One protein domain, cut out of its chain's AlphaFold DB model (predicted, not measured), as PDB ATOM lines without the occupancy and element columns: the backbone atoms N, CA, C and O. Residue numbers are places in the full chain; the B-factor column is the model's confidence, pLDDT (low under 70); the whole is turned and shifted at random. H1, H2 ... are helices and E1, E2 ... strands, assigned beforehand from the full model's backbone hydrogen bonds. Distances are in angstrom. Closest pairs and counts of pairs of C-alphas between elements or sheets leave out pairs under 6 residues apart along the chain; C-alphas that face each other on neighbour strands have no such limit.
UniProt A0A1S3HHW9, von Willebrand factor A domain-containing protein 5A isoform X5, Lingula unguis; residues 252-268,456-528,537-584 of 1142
ATOM      1  N   VAL A 252     124.017 135.572 118.335       85.50
ATOM      2  CA  VAL A 252     125.129 134.668 118.693       85.50
ATOM      3  C   VAL A 252     125.725 133.946 117.478       85.50
ATOM      4  O   VAL A 252     126.938 133.864 117.386       85.50
ATOM      5  N   MET A 253     124.904 133.525 116.510       87.69
ATOM      6  CA  MET A 253     125.320 132.753 115.326       87.69
ATOM      7  C   MET A 253     126.102 133.554 114.260       87.69
ATOM      8  O   MET A 253     126.514 132.978 113.255       87.69
ATOM      9  N   TYR A 254     126.269 134.870 114.433       85.50
ATOM     10  CA  TYR A 254     127.020 135.759 113.524       85.50
ATOM     11  C   TYR A 254     128.437 136.091 114.038       85.50
ATOM     12  O   TYR A 254     129.387 136.278 113.267       85.50
ATOM     13  N   HIS A 255     128.577 136.177 115.359       87.25
ATOM     14  CA  HIS A 255     129.836 136.463 116.038       87.25
ATOM     15  C   HIS A 255     130.704 135.209 116.119       87.25
ATOM     16  O   HIS A 255     130.175 134.109 116.154       87.25
ATOM     17  N   ASP A 256     132.028 135.364 116.158       89.00
ATOM     18  CA  ASP A 256     132.915 134.211 116.357       89.00
ATOM     19  C   ASP A 256     132.904 133.819 117.838       89.00
ATOM     20  O   ASP A 256     132.924 134.694 118.709       89.00
ATOM     21  N   VAL A 257     132.856 132.520 118.134       91.19
ATOM     22  CA  VAL A 257     132.704 132.016 119.505       91.19
ATOM     23  C   VAL A 257     133.913 131.185 119.906       91.19
ATOM     24  O   VAL A 257     134.249 130.196 119.257       91.19
ATOM     25  N   LEU A 258     134.542 131.567 121.016       91.94
ATOM     26  CA  LEU A 258     135.556 130.767 121.689       91.94
ATOM     27  C   LEU A 258     134.901 129.880 122.751       91.94
ATOM     28  O   LEU A 258     134.101 130.363 123.552       91.94
ATOM     29  N   MET A 259     135.307 128.616 122.806       92.88
ATOM     30  CA  MET A 259     135.113 127.718 123.942       92.88
ATOM     31  C   MET A 259     136.454 127.559 124.661       92.88
ATOM     32  O   MET A 259     137.375 126.928 124.143       92.88
ATOM     33  N   LEU A 260     136.561 128.148 125.848       92.38
ATOM     34  CA  LEU A 260     137.707 128.065 126.747       92.38
ATOM     35  C   LEU A 260     137.448 126.973 127.791       92.38
ATOM     36  O   LEU A 260     136.411 126.983 128.448       92.38
ATOM     37  N   THR A 261     138.382 126.034 127.945       91.00
ATOM     38  CA  THR A 261     138.288 124.937 128.921       91.00
ATOM     39  C   THR A 261     139.531 124.869 129.805       91.00
ATOM     40  O   THR A 261     140.651 124.824 129.292       91.00
ATOM     41  N   PHE A 262     139.327 124.790 131.124       87.88
ATOM     42  CA  PHE A 262     140.353 124.482 132.124       87.88
ATOM     43  C   PHE A 262     139.982 123.198 132.886       87.88
ATOM     44  O   PHE A 262     138.866 123.072 133.389       87.88
ATOM     45  N   CYS A 263     140.940 122.277 133.019       85.44
ATOM     46  CA  CYS A 263     140.829 121.056 133.829       85.44
ATOM     47  C   CYS A 263     141.942 121.054 134.899       85.44
ATOM     48  O   CYS A 263     142.915 120.311 134.758       85.44
ATOM     49  N   PRO A 264     141.883 121.938 135.912       78.06
ATOM     50  CA  PRO A 264     143.030 122.260 136.762       78.06
ATOM     51  C   PRO A 264     143.568 121.042 137.530       78.06
ATOM     52  O   PRO A 264     142.807 120.274 138.124       78.06
ATOM     53  N   GLN A 265     144.894 120.872 137.542       77.50
ATOM     54  CA  GLN A 265     145.558 119.811 138.306       77.50
ATOM     55  C   GLN A 265     145.736 120.242 139.767       77.50
ATOM     56  O   GLN A 265     146.795 120.706 140.180       77.50
ATOM     57  N   ILE A 266     144.668 120.097 140.547       78.31
ATOM     58  CA  ILE A 266     144.657 120.384 141.986       78.31
ATOM     59  C   ILE A 266     145.227 119.167 142.747       78.31
ATOM     60  O   ILE A 266     144.777 118.045 142.486       78.31
ATOM     61  N   PRO A 267     146.192 119.338 143.674       73.00
ATOM     62  CA  PRO A 267     146.723 118.246 144.491       73.00
ATOM     63  C   PRO A 267     145.633 117.539 145.304       73.00
ATOM     64  O   PRO A 267     144.760 118.176 145.883       73.00
ATOM     65  N   THR A 268     145.687 116.207 145.375       68.06
ATOM     66  CA  THR A 268     144.708 115.375 146.111       68.06
ATOM     67  C   THR A 268     145.314 114.619 147.296       68.06
ATOM     68  O   THR A 268     144.607 113.895 147.997       68.06
ATOM     69  N   ASP A 456     137.761 132.045 144.852       83.31
ATOM     70  CA  ASP A 456     137.804 133.443 144.396       83.31
ATOM     71  C   ASP A 456     138.239 133.588 142.929       83.31
ATOM     72  O   ASP A 456     139.017 134.452 142.518       83.31
ATOM     73  N   LEU A 457     137.675 132.680 142.129       88.75
ATOM     74  CA  LEU A 457     137.979 132.495 140.723       88.75
ATOM     75  C   LEU A 457     137.627 133.746 139.916       88.75
ATOM     76  O   LEU A 457     136.493 134.228 139.924       88.75
ATOM     77  N   SER A 458     138.607 134.236 139.163       90.88
ATOM     78  CA  SER A 458     138.489 135.404 138.294       90.88
ATOM     79  C   SER A 458     139.146 135.148 136.938       90.88
ATOM     80  O   SER A 458     140.093 134.370 136.819       90.88
ATOM     81  N   LEU A 459     138.603 135.778 135.890       92.25
ATOM     82  CA  LEU A 459     139.033 135.583 134.506       92.25
ATOM     83  C   LEU A 459     139.365 136.933 133.861       92.25
ATOM     84  O   LEU A 459     138.465 137.719 133.558       92.25
ATOM     85  N   HIS A 460     140.651 137.196 133.649       91.44
ATOM     86  CA  HIS A 460     141.150 138.416 133.013       91.44
ATOM     87  C   HIS A 460     141.527 138.161 131.546       91.44
ATOM     88  O   HIS A 460     141.966 137.068 131.193       91.44
ATOM     89  N   TRP A 461     141.359 139.170 130.688       91.88
ATOM     90  CA  TRP A 461     141.577 139.073 129.243       91.88
ATOM     91  C   TRP A 461     142.455 140.230 128.756       91.88
ATOM     92  O   TRP A 461     142.035 141.384 128.797       91.88
ATOM     93  N   GLU A 462     143.634 139.907 128.231       92.69
ATOM     94  CA  GLU A 462     144.452 140.818 127.429       92.69
ATOM     95  C   GLU A 462     144.124 140.581 125.951       92.69
ATOM     96  O   GLU A 462     144.358 139.497 125.408       92.69
ATOM     97  N   LEU A 463     143.545 141.588 125.299       90.19
ATOM     98  CA  LEU A 463     143.071 141.527 123.916       90.19
ATOM     99  C   LEU A 463     143.567 142.747 123.121       90.19
ATOM    100  O   LEU A 463     143.876 143.776 123.725       90.19
ATOM    101  N   PRO A 464     143.617 142.671 121.776       87.25
ATOM    102  CA  PRO A 464     143.935 143.821 120.932       87.25
ATOM    103  C   PRO A 464     142.982 145.000 121.174       87.25
ATOM    104  O   PRO A 464     141.791 144.793 121.431       87.25
ATOM    105  N   GLU A 465     143.483 146.231 121.044       82.94
ATOM    106  CA  GLU A 465     142.674 147.441 121.228       82.94
ATOM    107  C   GLU A 465     141.408 147.426 120.355       82.94
ATOM    108  O   GLU A 465     141.413 146.972 119.212       82.94
ATOM    109  N   GLY A 466     140.297 147.900 120.922       81.81
ATOM    110  CA  GLY A 466     138.985 147.881 120.275       81.81
ATOM    111  C   GLY A 466     138.258 146.530 120.295       81.81
ATOM    112  O   GLY A 466     137.073 146.510 119.979       81.81
ATOM    113  N   THR A 467     138.891 145.419 120.697       86.50
ATOM    114  CA  THR A 467     138.228 144.099 120.722       86.50
ATOM    115  C   THR A 467     137.108 144.056 121.765       86.50
ATOM    116  O   THR A 467     137.367 144.072 122.967       86.50
ATOM    117  N   VAL A 468     135.851 143.937 121.322       88.75
ATOM    118  CA  VAL A 468     134.695 143.792 122.223       88.75
ATOM    119  C   VAL A 468     134.329 142.318 122.356       88.75
ATOM    120  O   VAL A 468     133.964 141.673 121.371       88.75
ATOM    121  N   ILE A 469     134.361 141.802 123.584       90.06
ATOM    122  CA  ILE A 469     133.930 140.439 123.919       90.06
ATOM    123  C   ILE A 469     132.664 140.414 124.786       90.06
ATOM    124  O   ILE A 469     132.325 141.389 125.456       90.06
ATOM    125  N   HIS A 470     131.972 139.276 124.796       90.00
ATOM    126  CA  HIS A 470     130.943 138.960 125.787       90.00
ATOM    127  C   HIS A 470     131.092 137.515 126.273       90.00
ATOM    128  O   HIS A 470     130.973 136.584 125.478       90.00
ATOM    129  N   THR A 471     131.310 137.333 127.573       90.75
ATOM    130  CA  THR A 471     131.658 136.042 128.191       90.75
ATOM    131  C   THR A 471     130.503 135.480 129.025       90.75
ATOM    132  O   THR A 471     129.797 136.234 129.693       90.75
ATOM    133  N   THR A 472     130.311 134.161 128.974       88.94
ATOM    134  CA  THR A 472     129.303 133.390 129.720       88.94
ATOM    135  C   THR A 472     129.921 132.070 130.239       88.94
ATOM    136  O   THR A 472     130.727 131.472 129.520       88.94
ATOM    137  N   PRO A 473     129.596 131.585 131.454       86.31
ATOM    138  CA  PRO A 473     128.676 132.178 132.424       86.31
ATOM    139  C   PRO A 473     129.193 133.518 132.965       86.31
ATOM    140  O   PRO A 473     130.397 133.718 133.123       86.31
ATOM    141  N   HIS A 474     128.285 134.458 133.226       82.31
ATOM    142  CA  HIS A 474     128.639 135.799 133.709       82.31
ATOM    143  C   HIS A 474     129.204 135.773 135.141       82.31
ATOM    144  O   HIS A 474     129.950 136.664 135.544       82.31
ATOM    145  N   ARG A 475     128.866 134.730 135.908       81.69
ATOM    146  CA  ARG A 475     129.508 134.382 137.177       81.69
ATOM    147  C   ARG A 475     130.203 133.035 137.015       81.69
ATOM    148  O   ARG A 475     129.566 132.058 136.635       81.69
ATOM    149  N   LEU A 476     131.494 132.993 137.327       86.38
ATOM    150  CA  LEU A 476     132.246 131.745 137.447       86.38
ATOM    151  C   LEU A 476     131.714 130.917 138.636       86.38
ATOM    152  O   LEU A 476     131.069 131.483 139.529       86.38
ATOM    153  N   PRO A 477     131.952 129.591 138.676       82.31
ATOM    154  CA  PRO A 477     131.710 128.809 139.884       82.31
ATOM    155  C   PRO A 477     132.509 129.381 141.064       82.31
ATOM    156  O   PRO A 477     133.593 129.930 140.884       82.31
ATOM    157  N   LEU A 478     131.969 129.242 142.277       80.25
ATOM    158  CA  LEU A 478     132.587 129.770 143.502       80.25
ATOM    159  C   LEU A 478     133.902 129.067 143.858       80.25
ATOM    160  O   LEU A 478     134.773 129.669 144.482       80.25
ATOM    161  N   SER A 479     134.041 127.803 143.457       81.38
ATOM    162  CA  SER A 479     135.291 127.064 143.550       81.38
ATOM    163  C   SER A 479     135.413 125.987 142.469       81.38
ATOM    164  O   SER A 479     134.439 125.654 141.786       81.38
ATOM    165  N   LEU A 480     136.626 125.453 142.309       82.25
ATOM    166  CA  LEU A 480     136.934 124.272 141.497       82.25
ATOM    167  C   LEU A 480     137.674 123.248 142.359       82.25
ATOM    168  O   LEU A 480     138.662 123.594 143.007       82.25
ATOM    169  N   MET A 481     137.224 121.992 142.351       78.88
ATOM    170  CA  MET A 481     137.900 120.861 142.997       78.88
ATOM    171  C   MET A 481     138.665 120.009 141.976       78.88
ATOM    172  O   MET A 481     138.458 120.101 140.764       78.88
ATOM    173  N   ALA A 482     139.546 119.132 142.463       77.00
ATOM    174  CA  ALA A 482     140.260 118.185 141.610       77.00
ATOM    175  C   ALA A 482     139.285 117.305 140.798       77.00
ATOM    176  O   ALA A 482     138.426 116.615 141.353       77.00
ATOM    177  N   GLY A 483     139.444 117.328 139.472       75.81
ATOM    178  CA  GLY A 483     138.582 116.620 138.520       75.81
ATOM    179  C   GLY A 483     137.369 117.413 138.023       75.81
ATOM    180  O   GLY A 483     136.681 116.924 137.133       75.81
ATOM    181  N   ASP A 484     137.106 118.619 138.534       80.31
ATOM    182  CA  ASP A 484     136.089 119.498 137.951       80.31
ATOM    183  C   ASP A 484     136.595 120.138 136.637       80.31
ATOM    184  O   ASP A 484     137.792 120.169 136.336       80.31
ATOM    185  N   THR A 485     135.671 120.643 135.816       85.50
ATOM    186  CA  THR A 485     135.965 121.231 134.498       85.50
ATOM    187  C   THR A 485     135.310 122.602 134.389       85.50
ATOM    188  O   THR A 485     134.084 122.703 134.405       85.50
ATOM    189  N   LEU A 486     136.112 123.659 134.248       89.00
ATOM    190  CA  LEU A 486     135.601 124.996 133.956       89.00
ATOM    191  C   LEU A 486     135.513 125.179 132.441       89.00
ATOM    192  O   LEU A 486     136.541 125.251 131.768       89.00
ATOM    193  N   VAL A 487     134.290 125.300 131.927       90.75
ATOM    194  CA  VAL A 487     134.013 125.706 130.545       90.75
ATOM    195  C   VAL A 487     133.447 127.121 130.543       90.75
ATOM    196  O   VAL A 487     132.490 127.419 131.254       90.75
ATOM    197  N   VAL A 488     134.036 127.979 129.718       93.00
ATOM    198  CA  VAL A 488     133.639 129.372 129.508       93.00
ATOM    199  C   VAL A 488     133.479 129.598 128.008       93.00
ATOM    200  O   VAL A 488     134.352 129.221 127.228       93.00
ATOM    201  N   HIS A 489     132.384 130.228 127.595       93.38
ATOM    202  CA  HIS A 489     132.170 130.627 126.206       93.38
ATOM    203  C   HIS A 489     132.282 132.143 126.069       93.38
ATOM    204  O   HIS A 489     131.722 132.892 126.872       93.38
ATOM    205  N   THR A 490     132.956 132.609 125.022       92.56
ATOM    206  CA  THR A 490     133.162 134.039 124.770       92.56
ATOM    207  C   THR A 490     132.838 134.364 123.320       92.56
ATOM    208  O   THR A 490     133.363 133.740 122.408       92.56
ATOM    209  N   LEU A 491     131.964 135.346 123.102       91.38
ATOM    210  CA  LEU A 491     131.609 135.866 121.782       91.38
ATOM    211  C   LEU A 491     132.535 137.041 121.454       91.38
ATOM    212  O   LEU A 491     132.568 138.001 122.227       91.38
ATOM    213  N   ILE A 492     133.214 137.020 120.305       89.06
ATOM    214  CA  ILE A 492     133.908 138.199 119.767       89.06
ATOM    215  C   ILE A 492     132.908 139.010 118.941       89.06
ATOM    216  O   ILE A 492     132.474 138.590 117.865       89.06
ATOM    217  N   LYS A 493     132.522 140.187 119.441       84.88
ATOM    218  CA  LYS A 493     131.571 141.065 118.743       84.88
ATOM    219  C   LYS A 493     132.207 141.806 117.569       84.88
ATOM    220  O   LYS A 493     131.530 142.073 116.579       84.88
ATOM    221  N   THR A 494     133.499 142.098 117.668       81.44
ATOM    222  CA  THR A 494     134.306 142.800 116.661       81.44
ATOM    223  C   THR A 494     135.021 141.836 115.721       81.44
ATOM    224  O   THR A 494     135.713 140.928 116.177       81.44
ATOM    225  N   LYS A 495     134.925 142.067 114.410       76.69
ATOM    226  CA  LYS A 495     135.722 141.355 113.402       76.69
ATOM    227  C   LYS A 495     137.057 142.090 113.202       76.69
ATOM    228  O   LYS A 495     137.044 143.293 112.958       76.69
ATOM    229  N   LEU A 496     138.190 141.394 113.325       73.12
ATOM    230  CA  LEU A 496     139.530 141.980 113.149       73.12
ATOM    231  C   LEU A 496     139.999 141.892 111.687       73.12
ATOM    232  O   LEU A 496     139.813 140.865 111.033       73.12
ATOM    233  N   GLU A 497     140.649 142.953 111.197       70.81
ATOM    234  CA  GLU A 497     141.184 143.048 109.823       70.81
ATOM    235  C   GLU A 497     142.404 142.140 109.572       70.81
ATOM    236  O   GLU A 497     142.695 141.777 108.435       70.81
ATOM    237  N   SER A 498     143.116 141.759 110.633       75.19
ATOM    238  CA  SER A 498     144.290 140.881 110.618       75.19
ATOM    239  C   SER A 498     144.240 139.916 111.804       75.19
ATOM    240  O   SER A 498     143.490 140.145 112.759       75.19
ATOM    241  N   SER A 499     144.991 138.808 111.752       80.12
ATOM    242  CA  SER A 499     145.046 137.899 112.898       80.12
ATOM    243  C   SER A 499     145.916 138.498 113.997       80.12
ATOM    244  O   SER A 499     146.925 139.164 113.750       80.12
ATOM    245  N   ALA A 500     145.481 138.297 115.232       85.75
ATOM    246  CA  ALA A 500     146.075 138.905 116.410       85.75
ATOM    247  C   ALA A 500     146.115 137.887 117.548       85.75
ATOM    248  O   ALA A 500     145.461 136.851 117.483       85.75
ATOM    249  N   TYR A 501     146.864 138.171 118.609       88.75
ATOM    250  CA  TYR A 501     146.935 137.278 119.763       88.75
ATOM    251  C   TYR A 501     146.195 137.872 120.955       88.75
ATOM    252  O   TYR A 501     146.386 139.042 121.281       88.75
ATOM    253  N   GLY A 502     145.388 137.039 121.608       90.12
ATOM    254  CA  GLY A 502     144.849 137.296 122.936       90.12
ATOM    255  C   GLY A 502     145.561 136.441 123.982       90.12
ATOM    256  O   GLY A 502     146.140 135.395 123.663       90.12
ATOM    257  N   ILE A 503     145.501 136.869 125.240       92.38
ATOM    258  CA  ILE A 503     145.864 136.052 126.399       92.38
ATOM    259  C   ILE A 503     144.705 136.101 127.391       92.38
ATOM    260  O   ILE A 503     144.157 137.164 127.676       92.38
ATOM    261  N   VAL A 504     144.315 134.938 127.904       93.00
ATOM    262  CA  VAL A 504     143.340 134.817 128.988       93.00
ATOM    263  C   VAL A 504     144.017 134.248 130.228       93.00
ATOM    264  O   VAL A 504     144.844 133.338 130.131       93.00
ATOM    265  N   TYR A 505     143.663 134.789 131.386       91.50
ATOM    266  CA  TYR A 505     144.223 134.437 132.683       91.50
ATOM    267  C   TYR A 505     143.110 133.983 133.617       91.50
ATOM    268  O   TYR A 505     142.177 134.743 133.867       91.50
ATOM    269  N   LEU A 506     143.225 132.767 134.145       91.50
ATOM    270  CA  LEU A 506     142.413 132.282 135.258       91.50
ATOM    271  C   LEU A 506     143.226 132.450 136.541       91.50
ATOM    272  O   LEU A 506     144.340 131.934 136.630       91.50
ATOM    273  N   GLN A 507     142.671 133.163 137.516       91.94
ATOM    274  CA  GLN A 507     143.292 133.411 138.818       91.94
ATOM    275  C   GLN A 507     142.355 132.947 139.938       91.94
ATOM    276  O   GLN A 507     141.138 132.938 139.748       91.94
ATOM    277  N   GLY A 508     142.910 132.582 141.090       90.06
ATOM    278  CA  GLY A 508     142.172 132.220 142.302       90.06
ATOM    279  C   GLY A 508     143.125 131.907 143.457       90.06
ATOM    280  O   GLY A 508     144.322 132.170 143.358       90.06
ATOM    281  N   GLU A 509     142.616 131.300 144.526       87.00
ATOM    282  CA  GLU A 509     143.397 130.943 145.723       87.00
ATOM    283  C   GLU A 509     143.209 129.463 146.079       87.00
ATOM    284  O   GLU A 509     142.079 128.986 146.168       87.00
ATOM    285  N   LEU A 510     144.302 128.724 146.277       85.56
ATOM    286  CA  LEU A 510     144.316 127.303 146.630       85.56
ATOM    287  C   LEU A 510     144.977 127.141 148.000       85.56
ATOM    288  O   LEU A 510     146.195 127.202 148.105       85.56
ATOM    289  N   ASP A 511     144.157 126.948 149.036       74.19
ATOM    290  CA  ASP A 511     144.596 126.867 150.441       74.19
ATOM    291  C   ASP A 511     145.602 127.964 150.833       74.19
ATOM    292  O   ASP A 511     146.671 127.714 151.382       74.19
ATOM    293  N   ASP A 512     145.173 129.197 150.554       74.25
ATOM    294  CA  ASP A 512     145.831 130.481 150.818       74.25
ATOM    295  C   ASP A 512     147.067 130.786 149.931       74.25
ATOM    296  O   ASP A 512     147.585 131.903 149.977       74.25
ATOM    297  N   ASP A 513     147.480 129.866 149.045       82.38
ATOM    298  CA  ASP A 513     148.472 130.109 147.982       82.38
ATOM    299  C   ASP A 513     147.822 130.606 146.663       82.38
ATOM    300  O   ASP A 513     146.715 130.188 146.302       82.38
ATOM    301  N   PRO A 514     148.493 131.475 145.877       86.88
ATOM    302  CA  PRO A 514     147.936 132.039 144.646       86.88
ATOM    303  C   PRO A 514     147.900 131.022 143.492       86.88
ATOM    304  O   PRO A 514     148.932 130.599 142.965       86.88
ATOM    305  N   PHE A 515     146.697 130.691 143.025       87.31
ATOM    306  CA  PHE A 515     146.464 129.826 141.870       87.31
ATOM    307  C   PHE A 515     146.375 130.639 140.570       87.31
ATOM    308  O   PHE A 515     145.650 131.633 140.488       87.31
ATOM    309  N   TYR A 516     147.088 130.211 139.522       86.25
ATOM    310  CA  TYR A 516     147.190 130.965 138.270       86.25
ATOM    311  C   TYR A 516     147.426 130.071 137.045       86.25
ATOM    312  O   TYR A 516     148.359 129.272 137.015       86.25
ATOM    313  N   HIS A 517     146.633 130.278 135.992       87.31
ATOM    314  CA  HIS A 517     146.893 129.767 134.643       87.31
ATOM    315  C   HIS A 517     146.779 130.891 133.615       87.31
ATOM    316  O   HIS A 517     145.841 131.685 133.656       87.31
ATOM    317  N   SER A 518     147.670 130.889 132.624       88.38
ATOM    318  CA  SER A 518     147.562 131.710 131.417       88.38
ATOM    319  C   SER A 518     147.402 130.833 130.171       88.38
ATOM    320  O   SER A 518     147.959 129.738 130.084       88.38
ATOM    321  N   LEU A 519     146.639 131.315 129.190       90.38
ATOM    322  CA  LEU A 519     146.537 130.717 127.860       90.38
ATOM    323  C   LEU A 519     146.600 131.813 126.797       90.38
ATOM    324  O   LEU A 519     145.715 132.662 126.708       90.38
ATOM    325  N   LYS A 520     147.631 131.755 125.951       90.50
ATOM    326  CA  LYS A 520     147.737 132.566 124.736       90.50
ATOM    327  C   LYS A 520     147.053 131.853 123.569       90.50
ATOM    328  O   LYS A 520     147.270 130.661 123.367       90.50
ATOM    329  N   PHE A 521     146.279 132.590 122.779       88.19
ATOM    330  CA  PHE A 521     145.553 132.078 121.616       88.19
ATOM    331  C   PHE A 521     145.604 133.073 120.450       88.19
ATOM    332  O   PHE A 521     145.813 134.269 120.654       88.19
ATOM    333  N   GLU A 522     145.427 132.581 119.224       86.00
ATOM    334  CA  GLU A 522     145.273 133.426 118.035       86.00
ATOM    335  C   GLU A 522     143.784 133.706 117.786       86.00
ATOM    336  O   GLU A 522     142.959 132.793 117.766       86.00
ATOM    337  N   ILE A 523     143.448 134.977 117.592       83.06
ATOM    338  CA  ILE A 523     142.158 135.441 117.093       83.06
ATOM    339  C   ILE A 523     142.254 135.432 115.560       83.06
ATOM    340  O   ILE A 523     143.073 136.173 115.004       83.06
ATOM    341  N   PRO A 524     141.459 134.609 114.852       72.31
ATOM    342  CA  PRO A 524     141.540 134.521 113.401       72.31
ATOM    343  C   PRO A 524     141.053 135.816 112.742       72.31
ATOM    344  O   PRO A 524     140.036 136.382 113.138       72.31
ATOM    345  N   GLN A 525     141.741 136.239 111.680       75.31
ATOM    346  CA  GLN A 525     141.307 137.368 110.853       75.31
ATOM    347  C   GLN A 525     139.921 137.126 110.238       75.31
ATOM    348  O   GLN A 525     139.547 135.979 109.935       75.31
ATOM    349  N   HIS A 526     139.191 138.211 109.979       67.56
ATOM    350  CA  HIS A 526     137.962 138.149 109.202       67.56
ATOM    351  C   HIS A 526     138.264 137.701 107.767       67.56
ATOM    352  O   HIS A 526     138.974 138.364 107.017       67.56
ATOM    353  N   THR A 527     137.732 136.543 107.389       60.06
ATOM    354  CA  THR A 527     137.862 135.967 106.046       60.06
ATOM    355  C   THR A 527     136.534 136.096 105.322       60.06
ATOM    356  O   THR A 527     135.526 135.648 105.870       60.06
ATOM    357  N   ASP A 528     136.542 136.654 104.111       51.50
ATOM    358  CA  ASP A 528     135.318 136.903 103.342       51.50
ATOM    359  C   ASP A 528     134.444 135.646 103.141       51.50
ATOM    360  O   ASP A 528     134.966 134.527 103.075       51.50
ATOM    361  N   GLU A 537     127.862 122.804 111.251       61.84
ATOM    362  CA  GLU A 537     128.707 122.788 112.452       61.84
ATOM    363  C   GLU A 537     128.591 124.102 113.240       61.84
ATOM    364  O   GLU A 537     129.369 125.035 113.058       61.84
ATOM    365  N   ALA A 538     127.566 124.173 114.091       84.56
ATOM    366  CA  ALA A 538     127.302 125.291 115.002       84.56
ATOM    367  C   ALA A 538     127.265 124.826 116.475       84.56
ATOM    368  O   ALA A 538     126.482 125.335 117.285       84.56
ATOM    369  N   THR A 539     128.053 123.797 116.800       90.56
ATOM    370  CA  THR A 539     128.063 123.082 118.083       90.56
ATOM    371  C   THR A 539     128.375 124.023 119.247       90.56
ATOM    372  O   THR A 539     127.609 124.127 120.209       90.56
ATOM    373  N   ILE A 540     129.481 124.762 119.147       91.88
ATOM    374  CA  ILE A 540     129.956 125.688 120.176       91.88
ATOM    375  C   ILE A 540     129.063 126.933 120.237       91.88
ATOM    376  O   ILE A 540     128.756 127.397 121.336       91.88
ATOM    377  N   HIS A 541     128.552 127.437 119.107       92.69
ATOM    378  CA  HIS A 541     127.566 128.525 119.115       92.69
ATOM    379  C   HIS A 541     126.279 128.136 119.862       92.69
ATOM    380  O   HIS A 541     125.730 128.957 120.598       92.69
ATOM    381  N   ARG A 542     125.792 126.896 119.704       92.06
ATOM    382  CA  ARG A 542     124.619 126.369 120.428       92.06
ATOM    383  C   ARG A 542     124.889 126.248 121.934       92.06
ATOM    384  O   ARG A 542     124.040 126.648 122.730       92.06
ATOM    385  N   LEU A 543     126.068 125.766 122.340       92.38
ATOM    386  CA  LEU A 543     126.453 125.676 123.758       92.38
ATOM    387  C   LEU A 543     126.644 127.059 124.402       92.38
ATOM    388  O   LEU A 543     126.135 127.301 125.499       92.38
ATOM    389  N   ALA A 544     127.269 128.000 123.694       92.19
ATOM    390  CA  ALA A 544     127.368 129.392 124.125       92.19
ATOM    391  C   ALA A 544     125.986 130.052 124.240       92.19
ATOM    392  O   ALA A 544     125.720 130.744 125.222       92.19
ATOM    393  N   ALA A 545     125.078 129.795 123.288       91.88
ATOM    394  CA  ALA A 545     123.695 130.265 123.344       91.88
ATOM    395  C   ALA A 545     122.935 129.692 124.551       91.88
ATOM    396  O   ALA A 545     122.252 130.451 125.239       91.88
ATOM    397  N   LYS A 546     123.093 128.393 124.856       89.88
ATOM    398  CA  LYS A 546     122.543 127.776 126.075       89.88
ATOM    399  C   LYS A 546     123.082 128.468 127.331       89.88
ATOM    400  O   LYS A 546     122.293 128.852 128.186       89.88
ATOM    401  N   SER A 547     124.398 128.666 127.425       89.56
ATOM    402  CA  SER A 547     125.050 129.325 128.568       89.56
ATOM    403  C   SER A 547     124.530 130.759 128.776       89.56
ATOM    404  O   SER A 547     124.080 131.102 129.868       89.56
ATOM    405  N   LEU A 548     124.469 131.552 127.699       89.44
ATOM    406  CA  LEU A 548     123.869 132.893 127.666       89.44
ATOM    407  C   LEU A 548     122.409 132.897 128.132       89.44
ATOM    408  O   LEU A 548     122.010 133.753 128.921       89.44
ATOM    409  N   ILE A 549     121.602 131.948 127.649       88.00
ATOM    410  CA  ILE A 549     120.214 131.787 128.085       88.00
ATOM    411  C   ILE A 549     120.185 131.496 129.589       88.00
ATOM    412  O   ILE A 549     119.478 132.202 130.299       88.00
ATOM    413  N   CYS A 550     120.989 130.559 130.098       84.56
ATOM    414  CA  CYS A 550     121.053 130.209 131.522       84.56
ATOM    415  C   CYS A 550     121.524 131.353 132.448       84.56
ATOM    416  O   CYS A 550     121.077 131.398 133.597       84.56
ATOM    417  N   ASP A 551     122.345 132.297 131.977       84.62
ATOM    418  CA  ASP A 551     122.643 133.541 132.712       84.62
ATOM    419  C   ASP A 551     121.388 134.434 132.829       84.62
ATOM    420  O   ASP A 551     121.020 134.880 133.918       84.62
ATOM    421  N   LEU A 552     120.701 134.679 131.706       84.69
ATOM    422  CA  LEU A 552     119.544 135.584 131.607       84.69
ATOM    423  C   LEU A 552     118.295 135.010 132.304       84.69
ATOM    424  O   LEU A 552     117.604 135.712 133.042       84.69
ATOM    425  N   GLU A 553     118.015 133.722 132.072       81.81
ATOM    426  CA  GLU A 553     117.983 132.677 133.113       81.81
ATOM    427  C   GLU A 553     117.879 133.201 134.557       81.81
ATOM    428  O   GLU A 553     116.873 133.781 134.978       81.81
ATOM    429  N   GLN A 554     118.964 133.020 135.304       74.19
ATOM    430  CA  GLN A 554     119.064 133.333 136.730       74.19
ATOM    431  C   GLN A 554     118.798 134.817 137.061       74.19
ATOM    432  O   GLN A 554     118.310 135.123 138.151       74.19
ATOM    433  N   GLN A 555     119.084 135.744 136.136       72.56
ATOM    434  CA  GLN A 555     118.886 137.185 136.351       72.56
ATOM    435  C   GLN A 555     117.415 137.573 136.581       72.56
ATOM    436  O   GLN A 555     117.146 138.387 137.467       72.56
ATOM    437  N   LEU A 556     116.457 136.989 135.844       71.19
ATOM    438  CA  LEU A 556     115.028 137.275 136.073       71.19
ATOM    439  C   LEU A 556     114.513 136.676 137.393       71.19
ATOM    440  O   LEU A 556     113.686 137.294 138.063       71.19
ATOM    441  N   ASP A 557     115.022 135.512 137.805       65.56
ATOM    442  CA  ASP A 557     114.592 134.859 139.051       65.56
ATOM    443  C   ASP A 557     115.133 135.589 140.299       65.56
ATOM    444  O   ASP A 557     114.494 135.600 141.357       65.56
ATOM    445  N   GLY A 558     116.280 136.267 140.156       56.69
ATOM    446  CA  GLY A 558     116.932 137.078 141.190       56.69
ATOM    447  C   GLY A 558     116.169 138.333 141.638       56.69
ATOM    448  O   GLY A 558     116.596 138.992 142.581       56.69
ATOM    449  N   GLY A 559     115.040 138.680 141.005       48.09
ATOM    450  CA  GLY A 559     114.144 139.753 141.469       48.09
ATOM    451  C   GLY A 559     114.695 141.181 141.350       48.09
ATOM    452  O   GLY A 559     114.117 142.111 141.913       48.09
ATOM    453  N   ALA A 560     115.797 141.380 140.624       40.47
ATOM    454  CA  ALA A 560     116.381 142.694 140.407       40.47
ATOM    455  C   ALA A 560     115.522 143.524 139.432       40.47
ATOM    456  O   ALA A 560     115.582 143.328 138.219       40.47
ATOM    457  N   ASN A 561     114.800 144.524 139.952       40.62
ATOM    458  CA  ASN A 561     114.043 145.538 139.186       40.62
ATOM    459  C   ASN A 561     114.944 146.503 138.366       40.62
ATOM    460  O   ASN A 561     114.620 147.676 138.197       40.62
ATOM    461  N   ILE A 562     116.108 146.035 137.910       42.81
ATOM    462  CA  ILE A 562     117.204 146.837 137.346       42.81
ATOM    463  C   ILE A 562     117.398 146.535 135.849       42.81
ATOM    464  O   ILE A 562     117.786 147.424 135.094       42.81
ATOM    465  N   LEU A 563     117.041 145.331 135.384       41.09
ATOM    466  CA  LEU A 563     116.984 145.014 133.956       41.09
ATOM    467  C   LEU A 563     115.538 145.031 133.449       41.09
ATOM    468  O   LEU A 563     114.800 144.059 133.565       41.09
ATOM    469  N   GLN A 564     115.186 146.201 132.910       46.97
ATOM    470  CA  GLN A 564     114.344 146.460 131.733       46.97
ATOM    471  C   GLN A 564     113.493 145.287 131.200       46.97
ATOM    472  O   GLN A 564     113.996 144.201 130.923       46.97
ATOM    473  N   GLY A 565     112.225 145.562 130.859       52.59
ATOM    474  CA  GLY A 565     111.270 144.591 130.286       52.59
ATOM    475  C   GLY A 565     111.633 143.968 128.923       52.59
ATOM    476  O   GLY A 565     110.779 143.350 128.294       52.59
ATOM    477  N   ASN A 566     112.878 144.120 128.467       67.81
ATOM    478  CA  ASN A 566     113.429 143.576 127.231       67.81
ATOM    479  C   ASN A 566     114.218 142.261 127.445       67.81
ATOM    480  O   ASN A 566     114.499 141.557 126.478       67.81
ATOM    481  N   THR A 567     114.552 141.878 128.686       79.88
ATOM    482  CA  THR A 567     115.294 140.626 128.967       79.88
ATOM    483  C   THR A 567     114.577 139.360 128.462       79.88
ATOM    484  O   THR A 567     115.233 138.555 127.796       79.88
ATOM    485  N   PRO A 568     113.249 139.167 128.650       83.75
ATOM    486  CA  PRO A 568     112.535 138.035 128.048       83.75
ATOM    487  C   PRO A 568     112.597 138.042 126.514       83.75
ATOM    488  O   PRO A 568     112.773 136.996 125.897       83.75
ATOM    489  N   TYR A 569     112.515 139.224 125.895       85.31
ATOM    490  CA  TYR A 569     112.623 139.394 124.444       85.31
ATOM    491  C   TYR A 569     114.027 139.036 123.928       85.31
ATOM    492  O   TYR A 569     114.150 138.377 122.895       85.31
ATOM    493  N   TYR A 570     115.090 139.374 124.667       85.94
ATOM    494  CA  TYR A 570     116.454 138.964 124.325       85.94
ATOM    495  C   TYR A 570     116.658 137.444 124.462       85.94
ATOM    496  O   TYR A 570     117.224 136.830 123.557       85.94
ATOM    497  N   ILE A 571     116.105 136.812 125.510       87.88
ATOM    498  CA  ILE A 571     116.073 135.342 125.650       87.88
ATOM    499  C   ILE A 571     115.356 134.702 124.452       87.88
ATOM    500  O   ILE A 571     115.904 133.786 123.835       87.88
ATOM    501  N   ILE A 572     114.170 135.195 124.073       88.25
ATOM    502  CA  ILE A 572     113.418 134.706 122.904       88.25
ATOM    503  C   ILE A 572     114.249 134.870 121.626       88.25
ATOM    504  O   ILE A 572     114.355 133.927 120.846       88.25
ATOM    505  N   ARG A 573     114.899 136.024 121.417       88.50
ATOM    506  CA  ARG A 573     115.758 136.249 120.244       88.50
ATOM    507  C   ARG A 573     116.939 135.276 120.189       88.50
ATOM    508  O   ARG A 573     117.131 134.652 119.150       88.50
ATOM    509  N   LEU A 574     117.681 135.083 121.282       89.19
ATOM    510  CA  LEU A 574     118.776 134.102 121.342       89.19
ATOM    511  C   LEU A 574     118.284 132.671 121.086       89.19
ATOM    512  O   LEU A 574     118.896 131.940 120.305       89.19
ATOM    513  N   SER A 575     117.148 132.302 121.684       89.69
ATOM    514  CA  SER A 575     116.498 130.997 121.502       89.69
ATOM    515  C   SER A 575     116.160 130.751 120.026       89.69
ATOM    516  O   SER A 575     116.539 129.732 119.459       89.69
ATOM    517  N   LYS A 576     115.521 131.720 119.355       88.81
ATOM    518  CA  LYS A 576     115.147 131.616 117.932       88.81
ATOM    519  C   LYS A 576     116.338 131.691 116.970       88.81
ATOM    520  O   LYS A 576     116.273 131.103 115.896       88.81
ATOM    521  N   ALA A 577     117.417 132.389 117.329       88.44
ATOM    522  CA  ALA A 577     118.640 132.441 116.523       88.44
ATOM    523  C   ALA A 577     119.422 131.115 116.553       88.44
ATOM    524  O   ALA A 577     119.999 130.717 115.542       88.44
ATOM    525  N   SER A 578     119.437 130.441 117.708       88.62
ATOM    526  CA  SER A 578     120.194 129.201 117.950       88.62
ATOM    527  C   SER A 578     119.376 127.909 117.820       88.62
ATOM    528  O   SER A 578     119.955 126.827 117.773       88.62
ATOM    529  N   ASN A 579     118.044 128.030 117.762       87.38
ATOM    530  CA  ASN A 579     117.050 126.962 117.921       87.38
ATOM    531  C   ASN A 579     117.137 126.210 119.272       87.38
ATOM    532  O   ASN A 579     116.596 125.116 119.398       87.38
ATOM    533  N   ILE A 580     117.772 126.804 120.294       87.12
ATOM    534  CA  ILE A 580     117.818 126.290 121.675       87.12
ATOM    535  C   ILE A 580     116.550 126.698 122.437       87.12
ATOM    536  O   ILE A 580     116.077 127.832 122.331       87.12
ATOM    537  N   VAL A 581     115.994 125.778 123.229       80.69
ATOM    538  CA  VAL A 581     114.778 126.011 124.029       80.69
ATOM    539  C   VAL A 581     115.099 126.744 125.341       80.69
ATOM    540  O   VAL A 581     116.104 126.467 125.992       80.69
ATOM    541  N   SER A 582     114.217 127.662 125.747       81.94
ATOM    542  CA  SER A 582     114.270 128.435 126.998       81.94
ATOM    543  C   SER A 582     112.895 128.464 127.680       81.94
ATOM    544  O   SER A 582     111.882 128.123 127.063       81.94
ATOM    545  N   ARG A 583     112.797 128.933 128.933       75.81
ATOM    546  CA  ARG A 583     111.505 129.091 129.643       75.81
ATOM    547  C   ARG A 583     110.533 130.032 128.921       75.81
ATOM    548  O   ARG A 583     109.324 129.948 129.137       75.81
ATOM    549  N   CYS A 584     111.056 130.938 128.092       79.06
ATOM    550  CA  CYS A 584     110.289 131.918 127.322       79.06
ATOM    551  C   CYS A 584     109.837 131.388 125.947       79.06
ATOM    552  O   CYS A 584     109.041 132.047 125.273       79.06
TER     553      CYS A 584
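Overview. This is residues 252 to 268, 456 to 528 and 537 to 584 of the 1142 residues of the protein "von Willebrand factor A domain-containing protein 5A isoform X5" of Lingula unguis (UniProt A0A1S3HHW9). Two small three-stranded antiparallel sheets lie loosely one beyond the other, and a helical hairpin covers the outside of the first sheet: H1 crosses one face of the sheet E1 - E5 - E3, and H2 packs on H1, away from that sheet. Beyond the sheet's other face lies the second sheet, E2 - E6 - E7, twisted, with the long hairpin E6 and E7. The printed part has 138 residues, with seven named strands, E1 to E7, followed by two named helices, H1 and H2; its class is mixed, helices and strands. The whole is compact, with a radius of gyration of the C-alphas of 16.6 A and spans of 44 by 42 by 29 A.

Arrangement. E1, residues 256 to 262, is the antiparallel neighbour of E5, residues 486 to 492, with N 260 and O 488 within hydrogen-bond range at 2.8 A. On the other side of E5 is E3, residues 469 to 472, also antiparallel, with N 470 and O 491 at 2.9 A. H1, residues 539 to 557, is on this sheet, in two layers, a helix on one face of a sheet, at a height over the sheet of 9.3 A. It runs across the strands, at 76 degrees to E1 on the local plane; the closest C-alphas of H1 and E5 are those of Ala 544 and His 489, 5.4 A. H2, residues 567 to 578, touches H1, closest at the C-alphas of Ser 578 and Arg 542, 5.8 A; this helical hairpin has a shallow tilt of 15 degrees, opposite ways. In the second sheet E6, residues 500 to 510, is the inner strand. It is antiparallel to E2, residues 456 to 462, with N 460 and O 505 at 2.9 A, and forms a hairpin with E7, residues 513 to 523, with N 506 and O 517 at 2.9 A. E1 and E7 are near each other, while E5 and E6 are apart. E4, residues 479 to 481, pairs with no named strand. Every O i to N i+4 pair is within hydrogen-bond range in H2, and 14 of 15 are in H1.

Along the chain. E1 begins at C-alpha 256 (132.915, 134.211, 116.357) and measures 20.0 A. E2 measures 19.7 A, E5 19.5 A, E6 32.4 A and E7 32.0 A; E3 and E4 are shorter. H1 measures 27.6 A, and H2, 16.6 A, ends at C-alpha 578 (120.194, 129.201, 117.950).

Size, cuts and confidence. The C-alphas farthest apart are those of Asp 512 and Asp 528, 49.0 A. Across the two cuts, C-alphas 268 and 456 are 19.4 A apart and C-alphas 528 and 537 are 18.1 A apart. Of the links that are printed whole, none is long. Residues 557 to 562, of which 557 belongs to H1, stand free. Mean pLDDT of the printed part is 82.3; residue 268, residues 526 to 528, residue 537 and residues 557 to 566 are under 70.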